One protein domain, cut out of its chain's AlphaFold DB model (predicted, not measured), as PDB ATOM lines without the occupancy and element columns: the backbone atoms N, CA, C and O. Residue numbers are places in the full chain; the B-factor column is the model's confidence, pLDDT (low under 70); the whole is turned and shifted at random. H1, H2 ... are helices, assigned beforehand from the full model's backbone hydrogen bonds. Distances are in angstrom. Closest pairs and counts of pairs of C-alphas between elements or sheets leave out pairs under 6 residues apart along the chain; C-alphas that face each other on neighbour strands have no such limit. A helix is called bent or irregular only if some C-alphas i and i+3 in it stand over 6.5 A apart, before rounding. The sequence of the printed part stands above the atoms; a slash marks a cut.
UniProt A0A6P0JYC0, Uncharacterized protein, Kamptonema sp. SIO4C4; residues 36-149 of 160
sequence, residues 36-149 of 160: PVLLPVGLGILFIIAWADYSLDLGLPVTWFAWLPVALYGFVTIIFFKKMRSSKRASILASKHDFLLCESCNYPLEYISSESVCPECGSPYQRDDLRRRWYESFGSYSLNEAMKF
ATOM      1  N   PRO A  36     121.989 125.472 159.420       71.62
ATOM      2  CA  PRO A  36     121.289 124.762 158.353       71.62
ATOM      3  C   PRO A  36     122.183 124.416 157.157       71.62
ATOM      4  O   PRO A  36     121.737 123.672 156.297       71.62
ATOM      5  N   VAL A  37     123.422 124.917 157.083       77.56
ATOM      6  CA  VAL A  37     124.397 124.519 156.055       77.56
ATOM      7  C   VAL A  37     125.301 123.398 156.566       77.56
ATOM      8  O   VAL A  37     125.512 122.418 155.865       77.56
ATOM      9  N   LEU A  38     125.813 123.497 157.794       82.25
ATOM     10  CA  LEU A  38     126.724 122.494 158.359       82.25
ATOM     11  C   LEU A  38     126.030 121.173 158.699       82.25
ATOM     12  O   LEU A  38     126.607 120.109 158.492       82.25
ATOM     13  N   LEU A  39     124.798 121.233 159.204       83.56
ATOM     14  CA  LEU A  39     124.039 120.048 159.593       83.56
ATOM     15  C   LEU A  39     123.778 119.086 158.418       83.56
ATOM     16  O   LEU A  39     124.100 117.904 158.551       83.56
ATOM     17  N   PRO A  40     123.270 119.536 157.255       78.12
ATOM     18  CA  PRO A  40     123.074 118.644 156.120       78.12
ATOM     19  C   PRO A  40     124.408 118.174 155.518       78.12
ATOM     20  O   PRO A  40     124.476 117.031 155.078       78.12
ATOM     21  N   VAL A  41     125.487 118.972 155.578       83.00
ATOM     22  CA  VAL A  41     126.830 118.518 155.163       83.00
ATOM     23  C   VAL A  41     127.284 117.338 156.021       83.00
ATOM     24  O   VAL A  41     127.709 116.316 155.486       83.00
ATOM     25  N   GLY A  42     127.154 117.449 157.346       86.31
ATOM     26  CA  GLY A  42     127.501 116.368 158.270       86.31
ATOM     27  C   GLY A  42     126.667 115.107 158.034       86.31
ATOM     28  O   GLY A  42     127.223 114.015 157.936       86.31
ATOM     29  N   LEU A  43     125.347 115.254 157.868       85.12
ATOM     30  CA  LEU A  43     124.451 114.132 157.565       85.12
ATOM     31  C   LEU A  43     124.767 113.478 156.216       85.12
ATOM     32  O   LEU A  43     124.732 112.256 156.117       85.12
ATOM     33  N   GLY A  44     125.117 114.268 155.198       83.94
ATOM     34  CA  GLY A  44     125.529 113.759 153.892       83.94
ATOM     35  C   GLY A  44     126.798 112.911 153.973       83.94
ATOM     36  O   GLY A  44     126.846 111.833 153.388       83.94
ATOM     37  N   ILE A  45     127.795 113.345 154.749       85.50
ATOM     38  CA  ILE A  45     129.033 112.578 154.966       85.50
ATOM     39  C   ILE A  45     128.736 111.255 155.682       85.50
ATOM     40  O   ILE A  45     129.182 110.205 155.227       85.50
ATOM     41  N   LEU A  46     127.953 111.286 156.765       88.12
ATOM     42  CA  LEU A  46     127.579 110.072 157.500       88.12
ATOM     43  C   LEU A  46     126.782 109.096 156.629       88.12
ATOM     44  O   LEU A  46     127.015 107.892 156.690       88.12
ATOM     45  N   PHE A  47     125.883 109.615 155.790       83.75
ATOM     46  CA  PHE A  47     125.124 108.808 154.844       83.75
ATOM     47  C   PHE A  47     126.037 108.121 153.824       83.75
ATOM     48  O   PHE A  47     125.878 106.930 153.581       83.75
ATOM     49  N   ILE A  48     127.020 108.838 153.266       83.00
ATOM     50  CA  ILE A  48     127.997 108.266 152.326       83.00
ATOM     51  C   ILE A  48     128.798 107.137 152.987       83.00
ATOM     52  O   ILE A  48     128.979 106.093 152.366       83.00
ATOM     53  N   ILE A  49     129.240 107.320 154.236       86.31
ATOM     54  CA  ILE A  49     129.998 106.303 154.983       86.31
ATOM     55  C   ILE A  49     129.136 105.057 155.224       86.31
ATOM     56  O   ILE A  49     129.519 103.966 154.813       86.31
ATOM     57  N   ALA A  50     127.944 105.220 155.808       84.38
ATOM     58  CA  ALA A  50     127.043 104.101 156.097       84.38
ATOM     59  C   ALA A  50     126.623 103.345 154.825       84.38
ATOM     60  O   ALA A  50     126.473 102.125 154.827       84.38
ATOM     61  N   TRP A  51     126.440 104.074 153.724       82.38
ATOM     62  CA  TRP A  51     126.078 103.487 152.443       82.38
ATOM     63  C   TRP A  51     127.242 102.729 151.790       82.38
ATOM     64  O   TRP A  51     127.013 101.690 151.168       82.38
ATOM     65  N   ALA A  52     128.482 103.204 151.947       81.94
ATOM     66  CA  ALA A  52     129.674 102.500 151.479       81.94
ATOM     67  C   ALA A  52     129.867 101.162 152.212       81.94
ATOM     68  O   ALA A  52     130.077 100.148 151.547       81.94
ATOM     69  N   ASP A  53     129.704 101.151 153.540       84.88
ATOM     70  CA  ASP A  53     129.756  99.925 154.350       84.88
ATOM     71  C   ASP A  53     128.666  98.930 153.917       84.88
ATOM     72  O   ASP A  53     128.957  97.780 153.596       84.88
ATOM     73  N   TYR A  54     127.418  99.391 153.773       84.81
ATOM     74  CA  TYR A  54     126.303  98.543 153.331       84.81
ATOM     75  C   TYR A  54     126.497  97.972 151.916       84.81
ATOM     76  O   TYR A  54     126.097  96.846 151.614       84.81
ATOM     77  N   SER A  55     127.109  98.751 151.022       80.00
ATOM     78  CA  SER A  55     127.349  98.331 149.640       80.00
ATOM     79  C   SER A  55     128.444  97.268 149.534       80.00
ATOM     80  O   SER A  55     128.349  96.391 148.673       80.00
ATOM     81  N   LEU A  56     129.457  97.329 150.407       83.19
ATOM     82  CA  LEU A  56     130.510  96.315 150.508       83.19
ATOM     83  C   LEU A  56     129.940  94.954 150.927       83.19
ATOM     84  O   LEU A  56     130.318  93.942 150.341       83.19
ATOM     85  N   ASP A  57     128.981  94.936 151.855       85.69
ATOM     86  CA  ASP A  57     128.353  93.699 152.337       85.69
ATOM     87  C   ASP A  57     127.446  93.020 151.293       85.69
ATOM     88  O   ASP A  57     127.290  91.799 151.293       85.69
ATOM     89  N   LEU A  58     126.848  93.790 150.378       83.00
ATOM     90  CA  LEU A  58     125.864  93.284 149.408       83.00
ATOM     91  C   LEU A  58     126.433  92.935 148.029       83.00
ATOM     92  O   LEU A  58     125.702  92.404 147.192       83.00
ATOM     93  N   GLY A  59     127.702  93.252 147.753       83.50
ATOM     94  CA  GLY A  59     128.338  92.982 146.455       83.50
ATOM     95  C   GLY A  59     127.668  93.688 145.266       83.50
ATOM     96  O   GLY A  59     127.852  93.286 144.115       83.50
ATOM     97  N   LEU A  60     126.862  94.723 145.523       78.69
ATOM     98  CA  LEU A  60     126.159  95.468 144.484       78.69
ATOM     99  C   LEU A  60     127.122  96.423 143.758       78.69
ATOM    100  O   LEU A  60     128.022  96.990 144.380       78.69
ATOM    101  N   PRO A  61     126.927  96.669 142.450       73.69
ATOM    102  CA  PRO A  61     127.708  97.651 141.712       73.69
ATOM    103  C   PRO A  61     127.401  99.065 142.228       73.69
ATOM    104  O   PRO A  61     126.406  99.693 141.865       73.69
ATOM    105  N   VAL A  62     128.303  99.553 143.077       70.56
ATOM    106  CA  VAL A  62     128.244 100.795 143.871       70.56
ATOM    107  C   VAL A  62     128.127 102.069 143.016       70.56
ATOM    108  O   VAL A  62     127.845 103.156 143.504       70.56
ATOM    109  N   THR A  63     128.338 102.004 141.708       73.88
ATOM    110  CA  THR A  63     128.698 103.213 140.962       73.88
ATOM    111  C   THR A  63     127.542 104.146 140.624       73.88
ATOM    112  O   THR A  63     127.794 105.335 140.513       73.88
ATOM    113  N   TRP A  64     126.300 103.678 140.466       75.56
ATOM    114  CA  TRP A  64     125.199 104.517 139.953       75.56
ATOM    115  C   TRP A  64     124.238 105.008 141.039       75.56
ATOM    116  O   TRP A  64     123.839 106.173 141.022       75.56
ATOM    117  N   PHE A  65     123.931 104.174 142.035       75.38
ATOM    118  CA  PHE A  65     123.077 104.571 143.159       75.38
ATOM    119  C   PHE A  65     123.740 105.591 144.094       75.38
ATOM    120  O   PHE A  65     123.027 106.393 144.689       75.38
ATOM    121  N   ALA A  66     125.077 105.629 144.159       75.12
ATOM    122  CA  ALA A  66     125.828 106.610 144.949       75.12
ATOM    123  C   ALA A  66     125.571 108.060 144.506       75.12
ATOM    124  O   ALA A  66     125.572 108.981 145.321       75.12
ATOM    125  N   TRP A  67     125.347 108.277 143.205       81.62
ATOM    126  CA  TRP A  67     125.196 109.622 142.647       81.62
ATOM    127  C   TRP A  67     123.830 110.234 142.921       81.62
ATOM    128  O   TRP A  67     123.723 111.454 142.994       81.62
ATOM    129  N   LEU A  68     122.793 109.416 143.096       82.56
ATOM    130  CA  LEU A  68     121.429 109.879 143.344       82.56
ATOM    131  C   LEU A  68     121.306 110.759 144.609       82.56
ATOM    132  O   LEU A  68     120.836 111.894 144.491       82.56
ATOM    133  N   PRO A  69     121.762 110.323 145.803       79.56
ATOM    134  CA  PRO A  69     121.714 111.146 147.009       79.56
ATOM    135  C   PRO A  69     122.630 112.371 146.909       79.56
ATOM    136  O   PRO A  69     122.251 113.448 147.364       79.56
ATOM    137  N   VAL A  70     123.791 112.250 146.256       81.62
ATOM    138  CA  VAL A  70     124.714 113.376 146.031       81.62
ATOM    139  C   VAL A  70     124.075 114.442 145.133       81.62
ATOM    140  O   VAL A  70     124.132 115.633 145.444       81.62
ATOM    141  N   ALA A  71     123.418 114.031 144.047       87.06
ATOM    142  CA  ALA A  71     122.721 114.928 143.133       87.06
ATOM    143  C   ALA A  71     121.534 115.618 143.819       87.06
ATOM    144  O   ALA A  71     121.382 116.836 143.707       87.06
ATOM    145  N   LEU A  72     120.732 114.864 144.582       85.88
ATOM    146  CA  LEU A  72     119.608 115.408 145.346       85.88
ATOM    147  C   LEU A  72     120.088 116.441 146.377       85.88
ATOM    148  O   LEU A  72     119.537 117.539 146.469       85.88
ATOM    149  N   TYR A  73     121.159 116.119 147.101       82.88
ATOM    150  CA  TYR A  73     121.784 117.014 148.066       82.88
ATOM    151  C   TYR A  73     122.281 118.315 147.418       82.88
ATOM    152  O   TYR A  73     121.984 119.418 147.892       82.88
ATOM    153  N   GLY A  74     123.008 118.197 146.303       86.06
ATOM    154  CA  GLY A  74     123.490 119.342 145.533       86.06
ATOM    155  C   GLY A  74     122.341 120.228 145.050       86.06
ATOM    156  O   GLY A  74     122.400 121.448 145.194       86.06
ATOM    157  N   PHE A  75     121.257 119.624 144.560       90.25
ATOM    158  CA  PHE A  75     120.072 120.339 144.091       90.25
ATOM    159  C   PHE A  75     119.390 121.153 145.202       90.25
ATOM    160  O   PHE A  75     119.150 122.351 145.028       90.25
ATOM    161  N   VAL A  76     119.150 120.546 146.371       85.19
ATOM    162  CA  VAL A  76     118.565 121.238 147.539       85.19
ATOM    163  C   VAL A  76     119.459 122.392 147.991       85.19
ATOM    164  O   VAL A  76     118.977 123.503 148.229       85.19
ATOM    165  N   THR A  77     120.771 122.158 148.033       83.19
ATOM    166  CA  THR A  77     121.761 123.180 148.389       83.19
ATOM    167  C   THR A  77     121.702 124.359 147.415       83.19
ATOM    168  O   THR A  77     121.615 125.510 147.841       83.19
ATOM    169  N   ILE A  78     121.658 124.107 146.104       88.19
ATOM    170  CA  ILE A  78     121.553 125.157 145.077       88.19
ATOM    171  C   ILE A  78     120.277 125.991 145.257       88.19
ATOM    172  O   ILE A  78     120.351 127.221 145.223       88.19
ATOM    173  N   ILE A  79     119.118 125.358 145.476       88.25
ATOM    174  CA  ILE A  79     117.850 126.071 145.713       88.25
ATOM    175  C   ILE A  79     117.963 126.972 146.946       88.25
ATOM    176  O   ILE A  79     117.609 128.154 146.885       88.25
ATOM    177  N   PHE A  80     118.508 126.441 148.042       82.56
ATOM    178  CA  PHE A  80     118.688 127.189 149.280       82.56
ATOM    179  C   PHE A  80     119.610 128.401 149.086       82.56
ATOM    180  O   PHE A  80     119.254 129.524 149.451       82.56
ATOM    181  N   PHE A  81     120.755 128.220 148.422       81.12
ATOM    182  CA  PHE A  81     121.687 129.310 148.124       81.12
ATOM    183  C   PHE A  81     121.093 130.359 147.176       81.12
ATOM    184  O   PHE A  81     121.347 131.553 147.362       81.12
ATOM    185  N   LYS A  82     120.286 129.957 146.183       83.12
ATOM    186  CA  LYS A  82     119.568 130.902 145.309       83.12
ATOM    187  C   LYS A  82     118.575 131.742 146.113       83.12
ATOM    188  O   LYS A  82     118.584 132.965 145.970       83.12
ATOM    189  N   LYS A  83     117.798 131.120 147.007       79.50
ATOM    190  CA  LYS A  83     116.864 131.820 147.903       79.50
ATOM    191  C   LYS A  83     117.597 132.792 148.836       79.50
ATOM    192  O   LYS A  83     117.214 133.953 148.953       79.50
ATOM    193  N   MET A  84     118.712 132.359 149.425       77.12
ATOM    194  CA  MET A  84     119.496 133.181 150.352       77.12
ATOM    195  C   MET A  84     120.202 134.363 149.664       77.12
ATOM    196  O   MET A  84     120.223 135.470 150.200       77.12
ATOM    197  N   ARG A  85     120.759 134.172 148.457       80.00
ATOM    198  CA  ARG A  85     121.338 135.278 147.671       80.00
ATOM    199  C   ARG A  85     120.281 136.261 147.184       80.00
ATOM    200  O   ARG A  85     120.562 137.458 147.146       80.00
ATOM    201  N   SER A  86     119.100 135.764 146.813       78.81
ATOM    202  CA  SER A  86     117.978 136.612 146.412       78.81
ATOM    203  C   SER A  86     117.581 137.545 147.555       78.81
ATOM    204  O   SER A  86     117.539 138.746 147.334       78.81
ATOM    205  N   SER A  87     117.473 137.034 148.786       79.44
ATOM    206  CA  SER A  87     117.128 137.823 149.979       79.44
ATOM    207  C   SER A  87     118.045 139.042 150.199       79.44
ATOM    208  O   SER A  87     117.552 140.156 150.353       79.44
ATOM    209  N   LYS A  88     119.376 138.892 150.105       80.69
ATOM    210  CA  LYS A  88     120.307 140.031 150.281       80.69
ATOM    211  C   LYS A  88     120.205 141.087 149.183       80.69
ATOM    212  O   LYS A  88     120.352 142.276 149.443       80.69
ATOM    213  N   ARG A  89     120.019 140.660 147.933       84.38
ATOM    214  CA  ARG A  89     119.837 141.607 146.823       84.38
ATOM    215  C   ARG A  89     118.494 142.309 146.941       84.38
ATOM    216  O   ARG A  89     118.417 143.503 146.686       84.38
ATOM    217  N   ALA A  90     117.479 141.570 147.364       86.00
ATOM    218  CA  ALA A  90     116.131 142.056 147.515       86.00
ATOM    219  C   ALA A  90     116.021 143.098 148.635       86.00
ATOM    220  O   ALA A  90     115.371 144.107 148.422       86.00
ATOM    221  N   SER A  91     116.742 142.951 149.754       84.19
ATOM    222  CA  SER A  91     116.761 143.978 150.807       84.19
ATOM    223  C   SER A  91     117.407 145.294 150.350       84.19
ATOM    224  O   SER A  91     116.898 146.366 150.658       84.19
ATOM    225  N   ILE A  92     118.501 145.221 149.581       84.94
ATOM    226  CA  ILE A  92     119.161 146.407 149.000       84.94
ATOM    227  C   ILE A  92     118.269 147.062 147.938       84.94
ATOM    228  O   ILE A  92     118.252 148.281 147.796       84.94
ATOM    229  N   LEU A  93     117.551 146.256 147.153       87.69
ATOM    230  CA  LEU A  93     116.621 146.768 146.155       87.69
ATOM    231  C   LEU A  93     115.394 147.392 146.834       87.69
ATOM    232  O   LEU A  93     114.953 148.459 146.427       87.69
ATOM    233  N   ALA A  94     114.895 146.778 147.908       88.81
ATOM    234  CA  ALA A  94     113.751 147.262 148.672       88.81
ATOM    235  C   ALA A  94     114.028 148.630 149.284       88.81
ATOM    236  O   ALA A  94     113.187 149.514 149.166       88.81
ATOM    237  N   SER A  95     115.225 148.851 149.839       85.50
ATOM    238  CA  SER A  95     115.591 150.167 150.373       85.50
ATOM    239  C   SER A  95     115.672 151.259 149.302       85.50
ATOM    240  O   SER A  95     115.565 152.429 149.638       85.50
ATOM    241  N   LYS A  96     115.878 150.905 148.026       89.06
ATOM    242  CA  LYS A  96     115.891 151.872 146.912       89.06
ATOM    243  C   LYS A  96     114.496 152.243 146.409       89.06
ATOM    244  O   LYS A  96     114.361 153.296 145.803       89.06
ATOM    245  N   HIS A  97     113.505 151.388 146.646       90.50
ATOM    246  CA  HIS A  97     112.117 151.558 146.202       90.50
ATOM    247  C   HIS A  97     111.157 151.715 147.394       90.50
ATOM    248  O   HIS A  97     110.022 151.250 147.340       90.50
ATOM    249  N   ASP A  98     111.623 152.272 148.517       89.44
ATOM    250  CA  ASP A  98     110.820 152.525 149.726       89.44
ATOM    251  C   ASP A  98     110.033 151.319 150.276       89.44
ATOM    252  O   ASP A  98     108.995 151.474 150.929       89.44
ATOM    253  N   PHE A  99     110.562 150.110 150.065       89.38
ATOM    254  CA  PHE A  99     109.944 148.821 150.397       89.38
ATOM    255  C   PHE A  99     108.659 148.506 149.609       89.38
ATOM    256  O   PHE A  99     107.880 147.636 149.997       89.38
ATOM    257  N   LEU A 100     108.461 149.154 148.460       92.69
ATOM    258  CA  LEU A 100     107.380 148.898 147.506       92.69
ATOM    259  C   LEU A 100     107.822 147.885 146.436       92.69
ATOM    260  O   LEU A 100     107.755 148.150 145.238       92.69
ATOM    261  N   LEU A 101     108.290 146.713 146.870       93.94
ATOM    262  CA  LEU A 101     108.621 145.585 145.994       93.94
ATOM    263  C   LEU A 101     107.733 144.385 146.310       93.94
ATOM    264  O   LEU A 101     107.438 144.110 147.473       93.94
ATOM    265  N   CYS A 102     107.378 143.613 145.285       93.00
ATOM    266  CA  CYS A 102     106.712 142.332 145.487       93.00
ATOM    267  C   CYS A 102     107.626 141.344 146.237       93.00
ATOM    268  O   CYS A 102     108.748 141.090 145.811       93.00
ATOM    269  N   GLU A 103     107.128 140.712 147.299       88.50
ATOM    270  CA  GLU A 103     107.884 139.741 148.113       88.50
ATOM    271  C   GLU A 103     108.264 138.454 147.359       88.50
ATOM    272  O   GLU A 103     109.205 137.759 147.738       88.50
ATOM    273  N   SER A 104     107.525 138.119 146.296       88.75
ATOM    274  CA  SER A 104     107.736 136.884 145.531       88.75
ATOM    275  C   SER A 104     108.731 137.067 144.386       88.75
ATOM    276  O   SER A 104     109.647 136.259 144.225       88.75
ATOM    277  N   CYS A 105     108.567 138.122 143.582       91.06
ATOM    278  CA  CYS A 105     109.361 138.341 142.367       91.06
ATOM    279  C   CYS A 105     110.304 139.555 142.438       91.06
ATOM    280  O   CYS A 105     111.145 139.712 141.559       91.06
ATOM    281  N   ASN A 106     110.218 140.379 143.489       92.12
ATOM    282  CA  ASN A 106     110.957 141.639 143.656       92.12
ATOM    283  C   ASN A 106     110.682 142.695 142.571       92.12
ATOM    284  O   ASN A 106     111.514 143.574 142.353       92.12
ATOM    285  N   TYR A 107     109.534 142.622 141.892       92.69
ATOM    286  CA  TYR A 107     109.114 143.644 140.935       92.69
ATOM    287  C   TYR A 107     108.727 144.951 141.657       92.69
ATOM    288  O   TYR A 107     108.031 144.866 142.677       92.69
ATOM    289  N   PRO A 108     109.165 146.133 141.176       93.69
ATOM    290  CA  PRO A 108     108.831 147.430 141.768       93.69
ATOM    291  C   PRO A 108     107.358 147.783 141.554       93.69
ATOM    292  O   PRO A 108     106.841 147.740 140.443       93.69
ATOM    293  N   LEU A 109     106.679 148.148 142.639       94.44
ATOM    294  CA  LEU A 109     105.246 148.460 142.674       94.44
ATOM    295  C   LEU A 109     104.985 149.961 142.883       94.44
ATOM    296  O   LEU A 109     103.846 150.371 143.088       94.44
ATOM    297  N   GLU A 110     106.029 150.793 142.834       92.00
ATOM    298  CA  GLU A 110     105.962 152.228 143.145       92.00
ATOM    299  C   GLU A 110     104.961 152.989 142.257       92.00
ATOM    300  O   GLU A 110     104.195 153.820 142.759       92.00
ATOM    301  N   TYR A 111     104.882 152.618 140.974       89.56
ATOM    302  CA  TYR A 111     104.031 153.256 139.963       89.56
ATOM    303  C   TYR A 111     102.630 152.643 139.822       89.56
ATOM    304  O   TYR A 111     101.813 153.161 139.062       89.56
ATOM    305  N   ILE A 112     102.325 151.555 140.534       88.31
ATOM    306  CA  ILE A 112     101.034 150.866 140.416       88.31
ATOM    307  C   ILE A 112     100.098 151.431 141.485       88.31
ATOM    308  O   ILE A 112     100.288 151.238 142.686       88.31
ATOM    309  N   SER A 113      99.114 152.211 141.043       75.62
ATOM    310  CA  SER A 113      98.361 153.125 141.907       75.62
ATOM    311  C   SER A 113      97.292 152.462 142.781       75.62
ATOM    312  O   SER A 113      96.826 153.103 143.716       75.62
ATOM    313  N   SER A 114      96.885 151.214 142.523       68.38
ATOM    314  CA  SER A 114      95.751 150.619 143.262       68.38
ATOM    315  C   SER A 114      95.545 149.108 143.115       68.38
ATOM    316  O   SER A 114      94.667 148.553 143.777       68.38
ATOM    317  N   GLU A 115      96.310 148.416 142.270       72.12
ATOM    318  CA  GLU A 115      96.061 146.996 142.020       72.12
ATOM    319  C   GLU A 115      96.582 146.136 143.171       72.12
ATOM    320  O   GLU A 115      97.688 146.315 143.668       72.12
ATOM    321  N   SER A 116      95.758 145.187 143.610       86.12
ATOM    322  CA  SER A 116      96.077 144.262 144.698       86.12
ATOM    323  C   SER A 116      96.871 143.051 144.220       86.12
ATOM    324  O   SER A 116      96.965 142.077 144.955       86.12
ATOM    325  N   VAL A 117      97.401 143.060 142.993       94.75
ATOM    326  CA  VAL A 117      98.031 141.904 142.346       94.75
ATOM    327  C   VAL A 117      99.270 142.351 141.577       94.75
ATOM    328  O   VAL A 117      99.231 143.311 140.819       94.75
ATOM    329  N   CYS A 118     100.391 141.656 141.771       94.19
ATOM    330  CA  CYS A 118     101.616 141.942 141.034       94.19
ATOM    331  C   CYS A 118     101.467 141.549 139.548       94.19
ATOM    332  O   CYS A 118     101.108 140.400 139.279       94.19
ATOM    333  N   PRO A 119     101.813 142.426 138.586       94.06
ATOM    334  CA  PRO A 119     101.642 142.148 137.156       94.06
ATOM    335  C   PRO A 119     102.577 141.053 136.619       94.06
ATOM    336  O   PRO A 119     102.255 140.413 135.626       94.06
ATOM    337  N   GLU A 120     103.715 140.807 137.276       94.50
ATOM    338  CA  GLU A 120     104.683 139.786 136.848       94.50
ATOM    339  C   GLU A 120     104.320 138.381 137.339       94.50
ATOM    340  O   GLU A 120     104.347 137.416 136.583       94.50
ATOM    341  N   CYS A 121     104.010 138.242 138.632       93.94
ATOM    342  CA  CYS A 121     103.834 136.926 139.257       93.94
ATOM    343  C   CYS A 121     102.397 136.618 139.683       93.94
ATOM    344  O   CYS A 121     102.138 135.518 140.170       93.94
ATOM    345  N   GLY A 122     101.472 137.572 139.555       94.50
ATOM    346  CA  GLY A 122     100.079 137.406 139.964       94.50
ATOM    347  C   GLY A 122      99.874 137.302 141.479       94.50
ATOM    348  O   GLY A 122      98.783 136.958 141.929       94.50
ATOM    349  N   SER A 123     100.903 137.562 142.294       92.69
ATOM    350  CA  SER A 123     100.785 137.460 143.751       92.69
ATOM    351  C   SER A 123      99.986 138.633 144.312       92.69
ATOM    352  O   SER A 123     100.303 139.780 143.976       92.69
ATOM    353  N   PRO A 124      98.999 138.380 145.189       93.88
ATOM    354  CA  PRO A 124      98.239 139.452 145.789       93.88
ATOM    355  C   PRO A 124      99.086 140.232 146.801       93.88
ATOM    356  O   PRO A 124      99.854 139.648 147.569       93.88
ATOM    357  N   TYR A 125      98.929 141.549 146.829       92.81
ATOM    358  CA  TYR A 125      99.584 142.437 147.776       92.81
ATOM    359  C   TYR A 125      98.647 143.557 148.225       92.81
ATOM    360  O   TYR A 125      97.675 143.898 147.556       92.81
ATOM    361  N   GLN A 126      98.963 144.144 149.374       92.25
ATOM    362  CA  GLN A 126      98.314 145.351 149.863       92.25
ATOM    363  C   GLN A 126      99.412 146.370 150.151       92.25
ATOM    364  O   GLN A 126     100.353 146.068 150.884       92.25
ATOM    365  N   ARG A 127      99.333 147.544 149.513       90.06
ATOM    366  CA  ARG A 127     100.417 148.541 149.508       90.06
ATOM    367  C   ARG A 127     100.813 148.964 150.925       90.06
ATOM    368  O   ARG A 127     102.000 148.975 151.236       90.06
ATOM    369  N   ASP A 128      99.822 149.191 151.781       87.38
ATOM    370  CA  ASP A 128     100.020 149.609 153.177       87.38
ATOM    371  C   ASP A 128     100.696 148.520 154.028       87.38
ATOM    372  O   ASP A 128     101.448 148.803 154.959       87.38
ATOM    373  N   ASP A 129     100.480 147.254 153.667       90.62
ATOM    374  CA  ASP A 129     101.050 146.103 154.358       90.62
ATOM    375  C   ASP A 129     102.456 145.739 153.870       90.62
ATOM    376  O   ASP A 129     103.207 145.122 154.627       90.62
ATOM    377  N   LEU A 130     102.819 146.074 152.625       90.00
ATOM    378  CA  LEU A 130     104.095 145.662 152.020       90.00
ATOM    379  C   LEU A 130     105.273 146.072 152.895       90.00
ATOM    380  O   LEU A 130     106.124 145.252 153.233       90.00
ATOM    381  N   ARG A 131     105.287 147.333 153.331       87.69
ATOM    382  CA  ARG A 131     106.354 147.852 154.184       87.69
ATOM    383  C   ARG A 131     106.435 147.072 155.506       87.69
ATOM    384  O   ARG A 131     107.529 146.679 155.906       87.69
ATOM    385  N   ARG A 132     105.294 146.773 156.144       86.06
ATOM    386  CA  ARG A 132     105.242 145.962 157.377       86.06
ATOM    387  C   ARG A 132     105.798 144.553 157.150       86.06
ATOM    388  O   ARG A 132     106.646 144.108 157.917       86.06
ATOM    389  N   ARG A 133     105.378 143.873 156.084       89.12
ATOM    390  CA  ARG A 133     105.812 142.500 155.765       89.12
ATOM    391  C   ARG A 133     107.292 142.415 155.405       89.12
ATOM    392  O   ARG A 133     107.965 141.461 155.802       89.12
ATOM    393  N   TRP A 134     107.832 143.426 154.723       87.31
ATOM    394  CA  TRP A 134     109.273 143.559 154.509       87.31
ATOM    395  C   TRP A 134     110.026 143.711 155.839       87.31
ATOM    396  O   TRP A 134     111.049 143.054 156.037       87.31
ATOM    397  N   TYR A 135     109.507 144.492 156.790       82.06
ATOM    398  CA  TYR A 135     110.114 144.582 158.122       82.06
ATOM    399  C   TYR A 135     110.044 143.263 158.904       82.06
ATOM    400  O   TYR A 135     111.030 142.879 159.532       82.06
ATOM    401  N   GLU A 136     108.924 142.543 158.839       83.06
ATOM    402  CA  GLU A 136     108.762 141.233 159.485       83.06
ATOM    403  C   GLU A 136     109.696 140.172 158.879       83.06
ATOM    404  O   GLU A 136     110.311 139.394 159.606       83.06
ATOM    405  N   SER A 137     109.853 140.170 157.552       82.19
ATOM    406  CA  SER A 137     110.614 139.145 156.827       82.19
ATOM    407  C   SER A 137     112.132 139.310 156.935       82.19
ATOM    408  O   SER A 137     112.860 138.318 156.924       82.19
ATOM    409  N   PHE A 138     112.627 140.548 157.024       76.50
ATOM    410  CA  PHE A 138     114.069 140.842 157.022       76.50
ATOM    411  C   PHE A 138     114.597 141.325 158.382       76.50
ATOM    412  O   PHE A 138     115.812 141.414 158.575       76.50
ATOM    413  N   GLY A 139     113.700 141.555 159.346       68.69
ATOM    414  CA  GLY A 139     114.020 141.978 160.704       68.69
ATOM    415  C   GLY A 139     114.610 143.390 160.790       68.69
ATOM    416  O   GLY A 139     114.992 144.016 159.802       68.69
ATOM    417  N   SER A 140     114.768 143.884 162.020       60.75
ATOM    418  CA  SER A 140     115.361 145.197 162.346       60.75
ATOM    419  C   SER A 140     116.810 145.389 161.867       60.75
ATOM    420  O   SER A 140     117.347 146.495 161.947       60.75
ATOM    421  N   TYR A 141     117.441 144.340 161.328       56.81
ATOM    422  CA  TYR A 141     118.764 144.412 160.714       56.81
ATOM    423  C   TYR A 141     118.802 145.411 159.554       56.81
ATOM    424  O   TYR A 141     119.780 146.145 159.427       56.81
ATOM    425  N   SER A 142     117.729 145.513 158.756       55.81
ATOM    426  CA  SER A 142     117.706 146.477 157.652       55.81
ATOM    427  C   SER A 142     117.553 147.921 158.124       55.81
ATOM    428  O   SER A 142     118.019 148.803 157.421       55.81
ATOM    429  N   LEU A 143     116.957 148.190 159.295       57.50
ATOM    430  CA  LEU A 143     116.826 149.554 159.830       57.50
ATOM    431  C   LEU A 143     118.163 150.094 160.330       57.50
ATOM    432  O   LEU A 143     118.510 151.226 160.023       57.50
ATOM    433  N   ASN A 144     118.946 149.280 161.040       57.59
ATOM    434  CA  ASN A 144     120.267 149.705 161.511       57.59
ATOM    435  C   ASN A 144     121.253 149.903 160.352       57.59
ATOM    436  O   ASN A 144     122.121 150.771 160.415       57.59
ATOM    437  N   GLU A 145     121.119 149.116 159.283       62.38
ATOM    438  CA  GLU A 145     121.933 149.271 158.077       62.38
ATOM    439  C   GLU A 145     121.433 150.440 157.209       62.38
ATOM    440  O   GLU A 145     122.245 151.223 156.730       62.38
ATOM    441  N   ALA A 146     120.115 150.627 157.075       54.91
ATOM    442  CA  ALA A 146     119.516 151.759 156.366       54.91
ATOM    443  C   ALA A 146     119.610 153.087 157.129       54.91
ATOM    444  O   ALA A 146     119.489 154.112 156.490       54.91
ATOM    445  N   MET A 147     119.850 153.089 158.445       56.38
ATOM    446  CA  MET A 147     120.263 154.279 159.208       56.38
ATOM    447  C   MET A 147     121.751 154.593 159.028       56.38
ATOM    448  O   MET A 147     122.188 155.699 159.326       56.38
ATOM    449  N   LYS A 148     122.554 153.620 158.579       60.28
ATOM    450  CA  LYS A 148     123.982 153.822 158.301       60.28
ATOM    451  C   LYS A 148     124.214 154.507 156.954       60.28
ATOM    452  O   LYS A 148     125.252 155.129 156.752       60.28
ATOM    453  N   PHE A 149     123.271 154.358 156.035       57.28
ATOM    454  CA  PHE A 149     123.146 155.222 154.872       57.28
ATOM    455  C   PHE A 149     122.214 156.354 155.298       57.28
ATOM    456  O   PHE A 149     121.141 156.054 155.786       57.28
TER     457      PHE A 149
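Overview. This is residues 36 to 149 of the 160 residues of an uncharacterized protein of Kamptonema sp. SIO4C4 (UniProt A0A6P0JYC0). The model is a long rod: helix H2 runs beside helix H1 in the opposite direction, loosely side by side over part of their length, and a small head sits at the far end of H2. The head is made of the loop of residues 97 to 126 and the short helices H3 and H4, while at the opposite end residues 56 to 61 stick out. The printed part has 114 residues with four named helices, H1, H2, H3 and H4 in that order along the chain, and no named strand; its class is all helix. It is extended, with a radius of gyration of the C-alphas of 21.7 A and spans of 67 by 33 by 17 A.

Arrangement. Begin with H2, residues 67 to 96, the longest helix. Look from it to H1, residues 36 to 58: the two are close but not clearly touching, and their closest C-alphas, those of Gly 44 and Tyr 73, are 7.7 A apart. They run opposite ways at a shallow tilt of 8 degrees. Further along H2 you find H3, residues 127 to 138, close but not clearly touching, with the closest C-alphas, those of Ser 91 and Phe 138, 7.5 A apart; their tilt is steep, 53 degrees, opposite ways. H4, residues 141 to 146, is also close to H2 but not clearly touching: its closest C-alpha, that of Ala 146, is 7.3 A from that of Ser 95, at a steep tilt of 40 degrees, the same way. H1 is apart from H3 and from H4. Within H4 each O i to N i+4 pair is within hydrogen-bond range; in H1 it is 18 of 19, in H2 24 of 26 and in H3 6 of 8.

Along the chain. Find C-alpha 67 at (125.196, 109.622, 142.647); from there H2 runs 43.5 A to C-alpha 96 at (115.891, 151.872, 146.912). H1 starts at C-alpha 36, (121.289, 124.762, 158.353), and is 33.0 A long; it is neither bent nor irregular, but only just: C-alphas 37 and 40 are 6.0 A apart. H3 is 17.4 A long and only just irregular, with C-alphas 128 and 131 6.6 A apart. H4, 8.6 A long, ends at C-alpha 146, (119.516, 151.759, 156.366).

Size, cuts and confidence. The C-alphas farthest apart are those of Asp 57 and Ser 113, 67.4 A. The printed part has no cut. The link from H2 to H3, 30 residues, is long; that from H1 to H2 is short, and that from H3 to H4 is tight. The mean pLDDT of the printed part is 82.5; look for values under 70 at residue 114 and residues 139 to 149.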